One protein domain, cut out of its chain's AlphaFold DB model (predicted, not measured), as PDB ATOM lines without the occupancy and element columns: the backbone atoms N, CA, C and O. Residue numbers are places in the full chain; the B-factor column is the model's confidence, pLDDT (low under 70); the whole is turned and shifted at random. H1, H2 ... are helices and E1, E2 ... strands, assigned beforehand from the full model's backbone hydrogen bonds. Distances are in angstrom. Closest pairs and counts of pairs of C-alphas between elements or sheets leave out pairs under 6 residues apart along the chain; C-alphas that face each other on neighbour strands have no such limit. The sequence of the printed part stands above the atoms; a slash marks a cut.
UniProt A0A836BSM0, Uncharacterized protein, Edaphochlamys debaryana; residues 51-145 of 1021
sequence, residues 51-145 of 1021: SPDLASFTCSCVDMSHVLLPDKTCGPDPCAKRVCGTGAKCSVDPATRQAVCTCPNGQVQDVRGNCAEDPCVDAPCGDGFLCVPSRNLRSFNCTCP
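AT A GLANCE: This is residues 51 to 145 of the 1021 residues of an uncharacterized protein of Edaphochlamys debaryana (UniProt A0A836BSM0). With little regular structure, the domain is a long rod of four small hairpins strung in chain order, E4 and E5 near the middle, E1 towards one end, E8 and E9 towards the other. The printed part has 95 residues, mostly strand, under half in named elements: E1 E2 E3 H1 E4 E5 E6 E7 E8 E9. It is extended, radius of gyration of the C-alphas 19.7 A, spans 61 by 29 by 19 A.

HOW THE PARTS SIT: Each hairpin is antiparallel, with backbone atoms within hydrogen-bond range: E4, residues 89 to 92, and E5, 99 to 102 (N 91 to O 100, 2.8 A); E2, 66 to 68, and E3, 74 to 76 (N 67 to O 75, 2.9 A); E6, 107 to 109, and E7, 115 to 117 (N 108 to O 116, 2.9 A); E8, 130 to 133, and E9, 140 to 143 (N 132 to O 141, 2.8 A). H1, residues 78 to 81, is too short for an O i to N i+4 pair; its closest C-alpha to E4 is Cys 79, 5.8 A from Cys 90. E7 and E8 are apart.

IN THESE COORDINATES: E1, residues 57 to 61, 13.6 A long, begins at C-alpha 57 (269.026, 297.763, 344.040) and pairs with no named strand. E9 ends at C-alpha 143 (294.316, 280.200, 300.630).

THE WHOLE: The farthest C-alphas, Leu 54 and Gly 126, are 61.2 A apart. The printed part has no cut; the link E7 to E8 is long. No printed residue is under 70.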
ATOM      1  N   SER A  51     265.002 297.732 344.904       92.94
ATOM      2  CA  SER A  51     264.035 296.726 344.473       92.94
ATOM      3  C   SER A  51     262.883 296.618 345.493       92.94
ATOM      4  O   SER A  51     263.104 296.875 346.683       92.94
ATOM      5  N   PRO A  52     261.656 296.232 345.078       88.38
ATOM      6  CA  PRO A  52     260.504 296.094 345.975       88.38
ATOM      7  C   PRO A  52     260.723 295.136 347.156       88.38
ATOM      8  O   PRO A  52     260.078 295.278 348.192       88.38
ATOM      9  N   ASP A  53     261.633 294.173 347.008       87.38
ATOM     10  CA  ASP A  53     262.006 293.208 348.048       87.38
ATOM     11  C   ASP A  53     262.981 293.769 349.100       87.38
ATOM     12  O   ASP A  53     263.274 293.085 350.081       87.38
ATOM     13  N   LEU A  54     263.482 295.000 348.910       88.31
ATOM     14  CA  LEU A  54     264.510 295.663 349.726       88.31
ATOM     15  C   LEU A  54     265.829 294.875 349.858       88.31
ATOM     16  O   LEU A  54     266.710 295.285 350.612       88.31
ATOM     17  N   ALA A  55     265.996 293.774 349.121       88.19
ATOM     18  CA  ALA A  55     267.190 292.932 349.156       88.19
ATOM     19  C   ALA A  55     268.199 293.312 348.063       88.19
ATOM     20  O   ALA A  55     269.383 292.996 348.168       88.19
ATOM     21  N   SER A  56     267.746 294.011 347.019       93.12
ATOM     22  CA  SER A  56     268.574 294.423 345.886       93.12
ATOM     23  C   SER A  56     268.308 295.874 345.463       93.12
ATOM     24  O   SER A  56     267.390 296.537 345.949       93.12
ATOM     25  N   PHE A  57     269.156 296.412 344.588       96.19
ATOM     26  CA  PHE A  57     269.026 297.763 344.040       96.19
ATOM     27  C   PHE A  57     269.456 297.784 342.577       96.19
ATOM     28  O   PHE A  57     270.322 297.011 342.164       96.19
ATOM     29  N   THR A  58     268.894 298.711 341.810       95.88
ATOM     30  CA  THR A  58     269.288 299.002 340.431       95.88
ATOM     31  C   THR A  58     269.841 300.421 340.334       95.88
ATOM     32  O   THR A  58     269.431 301.319 341.070       95.88
ATOM     33  N   CYS A  59     270.816 300.620 339.449       96.88
ATOM     34  CA  CYS A  59     271.380 301.931 339.143       96.88
ATOM     35  C   CYS A  59     270.940 302.337 337.736       96.88
ATOM     36  O   CYS A  59     271.044 301.529 336.818       96.88
ATOM     37  N   SER A  60     270.472 303.566 337.549       95.75
ATOM     38  CA  SER A  60     270.087 304.103 336.238       95.75
ATOM     39  C   SER A  60     270.682 305.491 336.024       95.75
ATOM     40  O   SER A  60     270.856 306.244 336.975       95.75
ATOM     41  N   CYS A  61     271.028 305.855 334.791       95.88
ATOM     42  CA  CYS A  61     271.561 307.188 334.508       95.88
ATOM     43  C   CYS A  61     270.454 308.242 334.461       95.88
ATOM     44  O   CYS A  61     269.369 307.984 333.951       95.88
ATOM     45  N   VAL A  62     270.735 309.432 335.008       89.81
ATOM     46  CA  VAL A  62     269.790 310.569 334.992       89.81
ATOM     47  C   VAL A  62     269.588 311.102 333.571       89.81
ATOM     48  O   VAL A  62     268.508 311.573 333.228       89.81
ATOM     49  N   ASP A  63     270.638 311.040 332.754       87.62
ATOM     50  CA  ASP A  63     270.665 311.547 331.388       87.62
ATOM     51  C   ASP A  63     270.648 310.376 330.399       87.62
ATOM     52  O   ASP A  63     271.494 309.484 330.472       87.62
ATOM     53  N   MET A  64     269.699 310.398 329.457       77.50
ATOM     54  CA  MET A  64     269.569 309.390 328.397       77.50
ATOM     55  C   MET A  64     270.749 309.394 327.410       77.50
ATOM     56  O   MET A  64     270.873 308.470 326.615       77.50
ATOM     57  N   SER A  65     271.622 310.407 327.449       84.62
ATOM     58  CA  SER A  65     272.866 310.452 326.667       84.62
ATOM     59  C   SER A  65     274.042 309.693 327.310       84.62
ATOM     60  O   SER A  65     275.139 309.653 326.744       84.62
ATOM     61  N   HIS A  66     273.834 309.109 328.497       89.31
ATOM     62  CA  HIS A  66     274.846 308.376 329.252       89.31
ATOM     63  C   HIS A  66     274.428 306.919 329.480       89.31
ATOM     64  O   HIS A  66     273.265 306.621 329.744       89.31
ATOM     65  N   VAL A  67     275.399 306.009 329.432       91.38
ATOM     66  CA  VAL A  67     275.208 304.578 329.709       91.38
ATOM     67  C   VAL A  67     275.795 304.250 331.078       91.38
ATOM     68  O   VAL A  67     276.797 304.836 331.504       91.38
ATOM     69  N   LEU A  68     275.159 303.310 331.778       93.44
ATOM     70  CA  LEU A  68     275.656 302.793 333.046       93.44
ATOM     71  C   LEU A  68     276.906 301.933 332.799       93.44
ATOM     72  O   LEU A  68     276.841 300.901 332.135       93.44
ATOM     73  N   LEU A  69     278.040 302.361 333.343       89.19
ATOM     74  CA  LEU A  69     279.320 301.660 333.268       89.19
ATOM     75  C   LEU A  69     279.396 300.524 334.315       89.19
ATOM     76  O   LEU A  69     278.638 300.539 335.289       89.19
ATOM     77  N   PRO A  70     280.319 299.546 334.180       85.56
ATOM     78  CA  PRO A  70     280.431 298.417 335.120       85.56
ATOM     79  C   PRO A  70     280.710 298.819 336.575       85.56
ATOM     80  O   PRO A  70     280.326 298.113 337.503       85.56
ATOM     81  N   ASP A  71     281.349 299.972 336.786       88.00
ATOM     82  CA  ASP A  71     281.578 300.576 338.107       88.00
ATOM     83  C   ASP A  71     280.336 301.308 338.659       88.00
ATOM     84  O   ASP A  71     280.407 301.991 339.683       88.00
ATOM     85  N   LYS A  72     279.185 301.155 337.989       92.88
ATOM     86  CA  LYS A  72     277.895 301.780 338.294       92.88
ATOM     87  C   LYS A  72     277.908 303.307 338.185       92.88
ATOM     88  O   LYS A  72     277.012 303.948 338.731       92.88
ATOM     89  N   THR A  73     278.899 303.902 337.519       93.50
ATOM     90  CA  THR A  73     278.908 305.332 337.163       93.50
ATOM     91  C   THR A  73     278.228 305.557 335.811       93.50
ATOM     92  O   THR A  73     278.074 304.627 335.024       93.50
ATOM     93  N   CYS A  74     277.807 306.787 335.529       94.75
ATOM     94  CA  CYS A  74     277.267 307.152 334.219       94.75
ATOM     95  C   CYS A  74     278.340 307.830 333.376       94.75
ATOM     96  O   CYS A  74     278.867 308.873 333.766       94.75
ATOM     97  N   GLY A  75     278.653 307.236 332.225       91.88
ATOM     98  CA  GLY A  75     279.580 307.780 331.234       91.88
ATOM     99  C   GLY A  75     278.863 308.108 329.923       91.88
ATOM    100  O   GLY A  75     277.824 307.510 329.650       91.88
ATOM    101  N   PRO A  76     279.374 309.055 329.120       91.88
ATOM    102  CA  PRO A  76     278.790 309.373 327.820       91.88
ATOM    103  C   PRO A  76     278.759 308.126 326.935       91.88
ATOM    104  O   PRO A  76     279.746 307.392 326.875       91.88
ATOM    105  N   ASP A  77     277.638 307.896 326.252       88.75
ATOM    106  CA  ASP A  77     277.491 306.758 325.347       88.75
ATOM    107  C   ASP A  77     278.462 306.887 324.155       88.75
ATOM    108  O   ASP A  77     278.302 307.805 323.337       88.75
ATOM    109  N   PRO A  78     279.460 305.995 323.991       87.19
ATOM    110  CA  PRO A  78     280.339 306.044 322.828       87.19
ATOM    111  C   PRO A  78     279.581 305.765 321.518       87.19
ATOM    112  O   PRO A  78     280.039 306.186 320.456       87.19
ATOM    113  N   CYS A  79     278.401 305.136 321.566       91.19
ATOM    114  CA  CYS A  79     277.550 304.906 320.401       91.19
ATOM    115  C   CYS A  79     276.711 306.126 319.987       91.19
ATOM    116  O   CYS A  79     276.308 306.212 318.822       91.19
ATOM    117  N   ALA A  80     276.518 307.122 320.860       85.44
ATOM    118  CA  ALA A  80     275.725 308.315 320.542       85.44
ATOM    119  C   ALA A  80     276.315 309.160 319.395       85.44
ATOM    120  O   ALA A  80     275.599 309.931 318.756       85.44
ATOM    121  N   LYS A  81     277.612 309.002 319.084       84.19
ATOM    122  CA  LYS A  81     278.306 309.757 318.024       84.19
ATOM    123  C   LYS A  81     278.322 309.089 316.641       84.19
ATOM    124  O   LYS A  81     279.105 309.515 315.799       84.19
ATOM    125  N   ARG A  82     277.475 308.081 316.371       81.75
ATOM    126  CA  ARG A  82     277.480 307.324 315.091       81.75
ATOM    127  C   ARG A  82     278.894 306.860 314.700       81.75
ATOM    128  O   ARG A  82     279.342 307.059 313.578       81.75
ATOM    129  N   VAL A  83     279.609 306.270 315.662       89.88
ATOM    130  CA  VAL A  83     280.994 305.794 315.472       89.88
ATOM    131  C   VAL A  83     281.057 304.617 314.490       89.88
ATOM    132  O   VAL A  83     282.066 304.424 313.817       89.88
ATOM    133  N   CYS A  84     279.967 303.859 314.365       92.25
ATOM    134  CA  CYS A  84     279.857 302.766 313.409       92.25
ATOM    135  C   CYS A  84     279.425 303.265 312.029       92.25
ATOM    136  O   CYS A  84     278.524 304.099 311.913       92.25
ATOM    137  N   GLY A  85     280.066 302.735 310.985       87.94
ATOM    138  CA  GLY A  85     279.706 303.030 309.605       87.94
ATOM    139  C   GLY A  85     278.325 302.486 309.233       87.94
ATOM    140  O   GLY A  85     277.664 301.769 309.985       87.94
ATOM    141  N   THR A  86     277.870 302.859 308.043       88.06
ATOM    142  CA  THR A  86     276.528 302.557 307.531       88.06
ATOM    143  C   THR A  86     276.270 301.047 307.543       88.06
ATOM    144  O   THR A  86     277.072 300.279 307.013       88.06
ATOM    145  N   GLY A  87     275.160 300.625 308.154       85.75
ATOM    146  CA  GLY A  87     274.756 299.218 308.253       85.75
ATOM    147  C   GLY A  87     275.276 298.463 309.483       85.75
ATOM    148  O   GLY A  87     274.766 297.384 309.763       85.75
ATOM    149  N   ALA A  88     276.223 299.014 310.254       91.44
ATOM    150  CA  ALA A  88     276.729 298.374 311.471       91.44
ATOM    151  C   ALA A  88     275.901 298.752 312.712       91.44
ATOM    152  O   ALA A  88     275.589 299.923 312.941       91.44
ATOM    153  N   LYS A  89     275.594 297.767 313.561       93.62
ATOM    154  CA  LYS A  89     274.981 297.972 314.879       93.62
ATOM    155  C   LYS A  89     276.063 298.349 315.887       93.62
ATOM    156  O   LYS A  89     277.028 297.612 316.054       93.62
ATOM    157  N   CYS A  90     275.899 299.478 316.570       93.25
ATOM    158  CA  CYS A  90     276.794 299.881 317.654       93.25
ATOM    159  C   CYS A  90     276.347 299.262 318.982       93.25
ATOM    160  O   CYS A  90     275.165 299.307 319.321       93.25
ATOM    161  N   SER A  91     277.291 298.708 319.733       92.75
ATOM    162  CA  SER A  91     277.128 298.250 321.114       92.75
ATOM    163  C   SER A  91     278.310 298.742 321.947       92.75
ATOM    164  O   SER A  91     279.381 298.979 321.401       92.75
ATOM    165  N   VAL A  92     278.139 298.949 323.250       88.06
ATOM    166  CA  VAL A  92     279.246 299.365 324.127       88.06
ATOM    167  C   VAL A  92     279.882 298.116 324.719       88.06
ATOM    168  O   VAL A  92     279.184 297.334 325.364       88.06
ATOM    169  N   ASP A  93     281.187 297.929 324.531       84.56
ATOM    170  CA  ASP A  93     281.912 296.875 325.239       84.56
ATOM    171  C   ASP A  93     282.039 297.256 326.723       84.56
ATOM    172  O   ASP A  93     282.667 298.277 327.046       84.56
ATOM    173  N   PRO A  94     281.461 296.459 327.641       73.50
ATOM    174  CA  PRO A  94     281.504 296.756 329.064       73.50
ATOM    175  C   PRO A  94     282.935 296.768 329.619       73.50
ATOM    176  O   PRO A  94     283.193 297.512 330.561       73.50
ATOM    177  N   ALA A  95     283.880 296.009 329.058       76.00
ATOM    178  CA  ALA A  95     285.249 295.946 329.564       76.00
ATOM    179  C   ALA A  95     286.082 297.168 329.145       76.00
ATOM    180  O   ALA A  95     286.748 297.788 329.975       76.00
ATOM    181  N   THR A  96     286.036 297.528 327.862       81.75
ATOM    182  CA  THR A  96     286.922 298.554 327.284       81.75
ATOM    183  C   THR A  96     286.307 299.951 327.240       81.75
ATOM    184  O   THR A  96     287.028 300.926 327.025       81.75
ATOM    185  N   ARG A  97     284.992 300.076 327.475       83.56
ATOM    186  CA  ARG A  97     284.224 301.328 327.336       83.56
ATOM    187  C   ARG A  97     284.250 301.896 325.909       83.56
ATOM    188  O   ARG A  97     284.043 303.095 325.722       83.56
ATOM    189  N   GLN A  98     284.521 301.062 324.904       89.69
ATOM    190  CA  GLN A  98     284.570 301.460 323.496       89.69
ATOM    191  C   GLN A  98     283.313 301.016 322.740       89.69
ATOM    192  O   GLN A  98     282.637 300.058 323.119       89.69
ATOM    193  N   ALA A  99     282.997 301.733 321.661       88.31
ATOM    194  CA  ALA A  99     281.970 301.323 320.714       88.31
ATOM    195  C   ALA A  99     282.457 300.099 319.919       88.31
ATOM    196  O   ALA A  99     283.463 300.169 319.217       88.31
ATOM    197  N   VAL A 100     281.721 298.998 320.012       93.06
ATOM    198  CA  VAL A 100     281.871 297.796 319.193       93.06
ATOM    199  C   VAL A 100     280.805 297.814 318.112       93.06
ATOM    200  O   VAL A 100     279.606 297.855 318.390       93.06
ATOM    201  N   CYS A 101     281.261 297.783 316.866       94.06
ATOM    202  CA  CYS A 101     280.416 297.808 315.687       94.06
ATOM    203  C   CYS A 101     280.270 296.398 315.119       94.06
ATOM    204  O   CYS A 101     281.264 295.782 314.744       94.06
ATOM    205  N   THR A 102     279.040 295.907 315.015       92.56
ATOM    206  CA  THR A 102     278.745 294.554 314.531       92.56
ATOM    207  C   THR A 102     277.917 294.628 313.255       92.56
ATOM    208  O   THR A 102     276.880 295.294 313.227       92.56
ATOM    209  N   CYS A 103     278.356 293.953 312.193       93.12
ATOM    210  CA  CYS A 103     277.602 293.866 310.945       93.12
ATOM    211  C   CYS A 103     276.525 292.766 310.997       93.12
ATOM    212  O   CYS A 103     276.720 291.767 311.691       93.12
ATOM    213  N   PRO A 104     275.389 292.928 310.289       88.31
ATOM    214  CA  PRO A 104     274.387 291.878 310.118       88.31
ATOM    215  C   PRO A 104     274.980 290.609 309.490       88.31
ATOM    216  O   PRO A 104     275.962 290.674 308.750       88.31
ATOM    217  N   ASN A 105     274.365 289.453 309.756       85.00
ATOM    218  CA  ASN A 105     274.814 288.162 309.225       85.00
ATOM    219  C   ASN A 105     274.980 288.201 307.695       85.00
ATOM    220  O   ASN A 105     274.081 288.642 306.982       85.00
ATOM    221  N   GLY A 106     276.126 287.715 307.204       83.38
ATOM    222  CA  GLY A 106     276.478 287.728 305.778       83.38
ATOM    223  C   GLY A 106     277.160 289.015 305.298       83.38
ATOM    224  O   GLY A 106     277.466 289.131 304.112       83.38
ATOM    225  N   GLN A 107     277.423 289.970 306.194       91.50
ATOM    226  CA  GLN A 107     278.179 291.182 305.891       91.50
ATOM    227  C   GLN A 107     279.460 291.266 306.724       91.50
ATOM    228  O   GLN A 107     279.498 290.891 307.894       91.50
ATOM    229  N   VAL A 108     280.510 291.809 306.119       88.12
ATOM    230  CA  VAL A 108     281.802 292.090 306.753       88.12
ATOM    231  C   VAL A 108     282.039 293.594 306.789       88.12
ATOM    232  O   VAL A 108     281.506 294.352 305.974       88.12
ATOM    233  N   GLN A 109     282.811 294.038 307.776       87.38
ATOM    234  CA  GLN A 109     283.057 295.454 308.014       87.38
ATOM    235  C   GLN A 109     284.235 295.964 307.171       87.38
ATOM    236  O   GLN A 109     285.289 295.327 307.119       87.38
ATOM    237  N   ASP A 110     284.073 297.109 306.504       83.88
ATOM    238  CA  ASP A 110     285.157 297.755 305.762       83.88
ATOM    239  C   ASP A 110     286.085 298.541 306.706       83.88
ATOM    240  O   ASP A 110     285.806 298.747 307.887       83.88
ATOM    241  N   VAL A 111     287.202 299.046 306.175       78.75
ATOM    242  CA  VAL A 111     288.161 299.875 306.935       78.75
ATOM    243  C   VAL A 111     287.578 301.197 307.468       78.75
ATOM    244  O   VAL A 111     288.248 301.894 308.224       78.75
ATOM    245  N   ARG A 112     286.364 301.575 307.054       80.62
ATOM    246  CA  ARG A 112     285.627 302.768 307.503       80.62
ATOM    247  C   ARG A 112     284.451 302.412 308.416       80.62
ATOM    248  O   ARG A 112     283.686 303.299 308.784       80.62
ATOM    249  N   GLY A 113     284.301 301.143 308.779       82.88
ATOM    250  CA  GLY A 113     283.255 300.674 309.666       82.88
ATOM    251  C   GLY A 113     281.903 300.387 309.002       82.88
ATOM    252  O   GLY A 113     280.968 300.075 309.738       82.88
ATOM    253  N   ASN A 114     281.764 300.505 307.673       89.00
ATOM    254  CA  ASN A 114     280.518 300.187 306.960       89.00
ATOM    255  C   ASN A 114     280.393 298.681 306.740       89.00
ATOM    256  O   ASN A 114     281.396 298.002 306.532       89.00
ATOM    257  N   CYS A 115     279.167 298.176 306.709       93.25
ATOM    258  CA  CYS A 115     278.911 296.782 306.375       93.25
ATOM    259  C   CYS A 115     278.692 296.625 304.870       93.25
ATOM    260  O   CYS A 115     277.905 297.361 304.273       93.25
ATOM    261  N   ALA A 116     279.386 295.666 304.261       91.75
ATOM    262  CA  ALA A 116     279.138 295.231 302.891       91.75
ATOM    263  C   ALA A 116     279.009 293.706 302.850       91.75
ATOM    264  O   ALA A 116     279.532 293.022 303.727       91.75
ATOM    265  N   GLU A 117     278.303 293.185 301.847       90.06
ATOM    266  CA  GLU A 117     278.167 291.740 301.638       90.06
ATOM    267  C   GLU A 117     279.537 291.064 301.586       90.06
ATOM    268  O   GLU A 117     280.464 291.557 300.938       90.06
ATOM    269  N   ASP A 118     279.670 289.950 302.305       89.00
ATOM    270  CA  ASP A 118     280.902 289.179 302.313       89.00
ATOM    271  C   ASP A 118     281.040 288.412 300.988       89.00
ATOM    272  O   ASP A 118     280.247 287.505 300.715       89.00
ATOM    273  N   PRO A 119     282.056 288.723 300.157       86.81
ATOM    274  CA  PRO A 119     282.251 288.050 298.877       86.81
ATOM    275  C   PRO A 119     282.560 286.549 299.018       86.81
ATOM    276  O   PRO A 119     282.612 285.847 298.010       86.81
ATOM    277  N   CYS A 120     282.784 286.045 300.236       91.31
ATOM    278  CA  CYS A 120     282.994 284.631 300.517       91.31
ATOM    279  C   CYS A 120     281.708 283.829 300.789       91.31
ATOM    280  O   CYS A 120     281.797 282.602 300.872       91.31
ATOM    281  N   VAL A 121     280.531 284.464 300.883       88.25
ATOM    282  CA  VAL A 121     279.247 283.779 301.162       88.25
ATOM    283  C   VAL A 121     278.893 282.747 300.087       88.25
ATOM    284  O   VAL A 121     278.406 281.669 300.415       88.25
ATOM    285  N   ASP A 122     279.242 283.007 298.826       86.69
ATOM    286  CA  ASP A 122     278.987 282.088 297.706       86.69
ATOM    287  C   ASP A 122     280.042 280.971 297.558       86.69
ATOM    288  O   ASP A 122     280.088 280.280 296.540       86.69
ATOM    289  N   ALA A 123     280.926 280.801 298.550       81.06
ATOM    290  CA  ALA A 123     282.032 279.842 298.535       81.06
ATOM    291  C   ALA A 123     282.843 279.843 297.213       81.06
ATOM    292  O   ALA A 123     283.107 278.785 296.629       81.06
ATOM    293  N   PRO A 124     283.303 281.011 296.723       84.31
ATOM    294  CA  PRO A 124     283.876 281.130 295.380       84.31
ATOM    295  C   PRO A 124     285.222 280.403 295.203       84.31
ATOM    296  O   PRO A 124     285.711 280.262 294.082       84.31
ATOM    297  N   CYS A 125     285.833 279.941 296.297       86.88
ATOM    298  CA  CYS A 125     287.112 279.236 296.299       86.88
ATOM    299  C   CYS A 125     287.005 277.720 296.051       86.88
ATOM    300  O   CYS A 125     288.034 277.081 295.839       86.88
ATOM    301  N   GLY A 126     285.791 277.154 296.026       82.56
ATOM    302  CA  GLY A 126     285.569 275.712 295.893       82.56
ATOM    303  C   GLY A 126     286.012 274.900 297.120       82.56
ATOM    304  O   GLY A 126     286.675 275.406 298.029       82.56
ATOM    305  N   ASP A 127     285.636 273.619 297.151       79.56
ATOM    306  CA  ASP A 127     285.915 272.729 298.282       79.56
ATOM    307  C   ASP A 127     287.429 272.560 298.513       79.56
ATOM    308  O   ASP A 127     288.180 272.197 297.606       79.56
ATOM    309  N   GLY A 128     287.875 272.798 299.750       77.31
ATOM    310  CA  GLY A 128     289.272 272.624 300.171       77.31
ATOM    311  C   GLY A 128     290.130 273.894 300.176       77.31
ATOM    312  O   GLY A 128     291.296 273.829 300.571       77.31
ATOM    313  N   PHE A 129     289.572 275.048 299.804       83.38
ATOM    314  CA  PHE A 129     290.250 276.343 299.874       83.38
ATOM    315  C   PHE A 129     289.549 277.277 300.867       83.38
ATOM    316  O   PHE A 129     288.326 277.400 300.872       83.38
ATOM    317  N   LEU A 130     290.327 277.975 301.694       89.94
ATOM    318  CA  LEU A 130     289.825 278.988 302.619       89.94
ATOM    319  C   LEU A 130     289.664 280.321 301.878       89.94
ATOM    320  O   LEU A 130     290.660 280.908 301.442       89.94
ATOM    321  N   CYS A 131     288.427 280.799 301.752       93.25
ATOM    322  CA  CYS A 131     288.133 282.134 301.238       93.25
ATOM    323  C   CYS A 131     288.409 283.185 302.318       93.25
ATOM    324  O   CYS A 131     287.884 283.092 303.424       93.25
ATOM    325  N   VAL A 132     289.240 284.177 302.001       89.56
ATOM    326  CA  VAL A 132     289.553 285.313 302.872       89.56
ATOM    327  C   VAL A 132     289.158 286.602 302.143       89.56
ATOM    328  O   VAL A 132     289.769 286.913 301.112       89.56
ATOM    329  N   PRO A 133     288.160 287.366 302.624       85.94
ATOM    330  CA  PRO A 133     287.773 288.622 301.994       85.94
ATOM    331  C   PRO A 133     288.912 289.649 302.088       85.94
ATOM    332  O   PRO A 133     289.618 289.766 303.091       85.94
ATOM    333  N   SER A 134     289.136 290.387 301.003       83.00
ATOM    334  CA  SER A 134     290.148 291.443 300.921       83.00
ATOM    335  C   SER A 134     289.698 292.691 301.689       83.00
ATOM    336  O   SER A 134     288.506 292.952 301.827       83.00
ATOM    337  N   ARG A 135     290.647 293.536 302.120       77.19
ATOM    338  CA  ARG A 135     290.378 294.747 302.933       77.19
ATOM    339  C   ARG A 135     289.415 295.763 302.297       77.19
ATOM    340  O   ARG A 135     288.919 296.641 302.991       77.19
ATOM    341  N   ASN A 136     289.194 295.697 300.986       76.62
ATOM    342  CA  ASN A 136     288.290 296.582 300.248       76.62
ATOM    343  C   ASN A 136     286.886 295.986 300.024       76.62
ATOM    344  O   ASN A 136     286.092 296.617 299.330       76.62
ATOM    345  N   LEU A 137     286.609 294.782 300.548       74.75
ATOM    346  CA  LEU A 137     285.337 294.045 300.471       74.75
ATOM    347  C   LEU A 137     284.762 293.815 299.060       74.75
ATOM    348  O   LEU A 137     283.646 293.339 298.907       74.75
ATOM    349  N   ARG A 138     285.524 294.130 298.005       77.00
ATOM    350  CA  ARG A 138     285.149 293.911 296.595       77.00
ATOM    351  C   ARG A 138     285.906 292.753 295.951       77.00
ATOM    352  O   ARG A 138     285.684 292.448 294.784       77.00
ATOM    353  N   SER A 139     286.837 292.146 296.679       85.31
ATOM    354  CA  SER A 139     287.612 290.997 296.224       85.31
ATOM    355  C   SER A 139     287.869 290.033 297.379       85.31
ATOM    356  O   SER A 139     287.756 290.402 298.546       85.31
ATOM    357  N   PHE A 140     288.229 288.796 297.055       91.62
ATOM    358  CA  PHE A 140     288.580 287.744 298.008       91.62
ATOM    359  C   PHE A 140     289.852 287.029 297.534       91.62
ATOM    360  O   PHE A 140     290.177 287.055 296.346       91.62
ATOM    361  N   ASN A 141     290.571 286.402 298.462       89.19
ATOM    362  CA  ASN A 141     291.726 285.552 298.189       89.19
ATOM    363  C   ASN A 141     291.458 284.136 298.701       89.19
ATOM    364  O   ASN A 141     291.041 283.953 299.841       89.19
ATOM    365  N   CYS A 142     291.756 283.132 297.881       90.69
ATOM    366  CA  CYS A 142     291.678 281.729 298.273       90.69
ATOM    367  C   CYS A 142     293.042 281.262 298.791       90.69
ATOM    368  O   CYS A 142     294.046 281.377 298.087       90.69
ATOM    369  N   THR A 143     293.091 280.722 300.006       86.19
ATOM    370  CA  THR A 143     294.316 280.200 300.630       86.19
ATOM    371  C   THR A 143     294.189 278.708 300.929       86.19
ATOM    372  O   THR A 143     293.110 278.211 301.241       86.19
ATOM    373  N   CYS A 144     295.290 277.965 300.797       85.31
ATOM    374  CA  CYS A 144     295.326 276.543 301.137       85.31
ATOM    375  C   CYS A 144     295.622 276.374 302.637       85.31
ATOM    376  O   CYS A 144     296.625 276.924 303.102       85.31
ATOM    377  N   PRO A 145     294.823 275.604 303.397       78.19
ATOM    378  CA  PRO A 145     295.132 275.317 304.792       78.19
ATOM    379  C   PRO A 145     296.397 274.450 304.902       78.19
ATOM    380  O   PRO A 145     296.532 273.428 304.224       78.19
TER     381      PRO A 145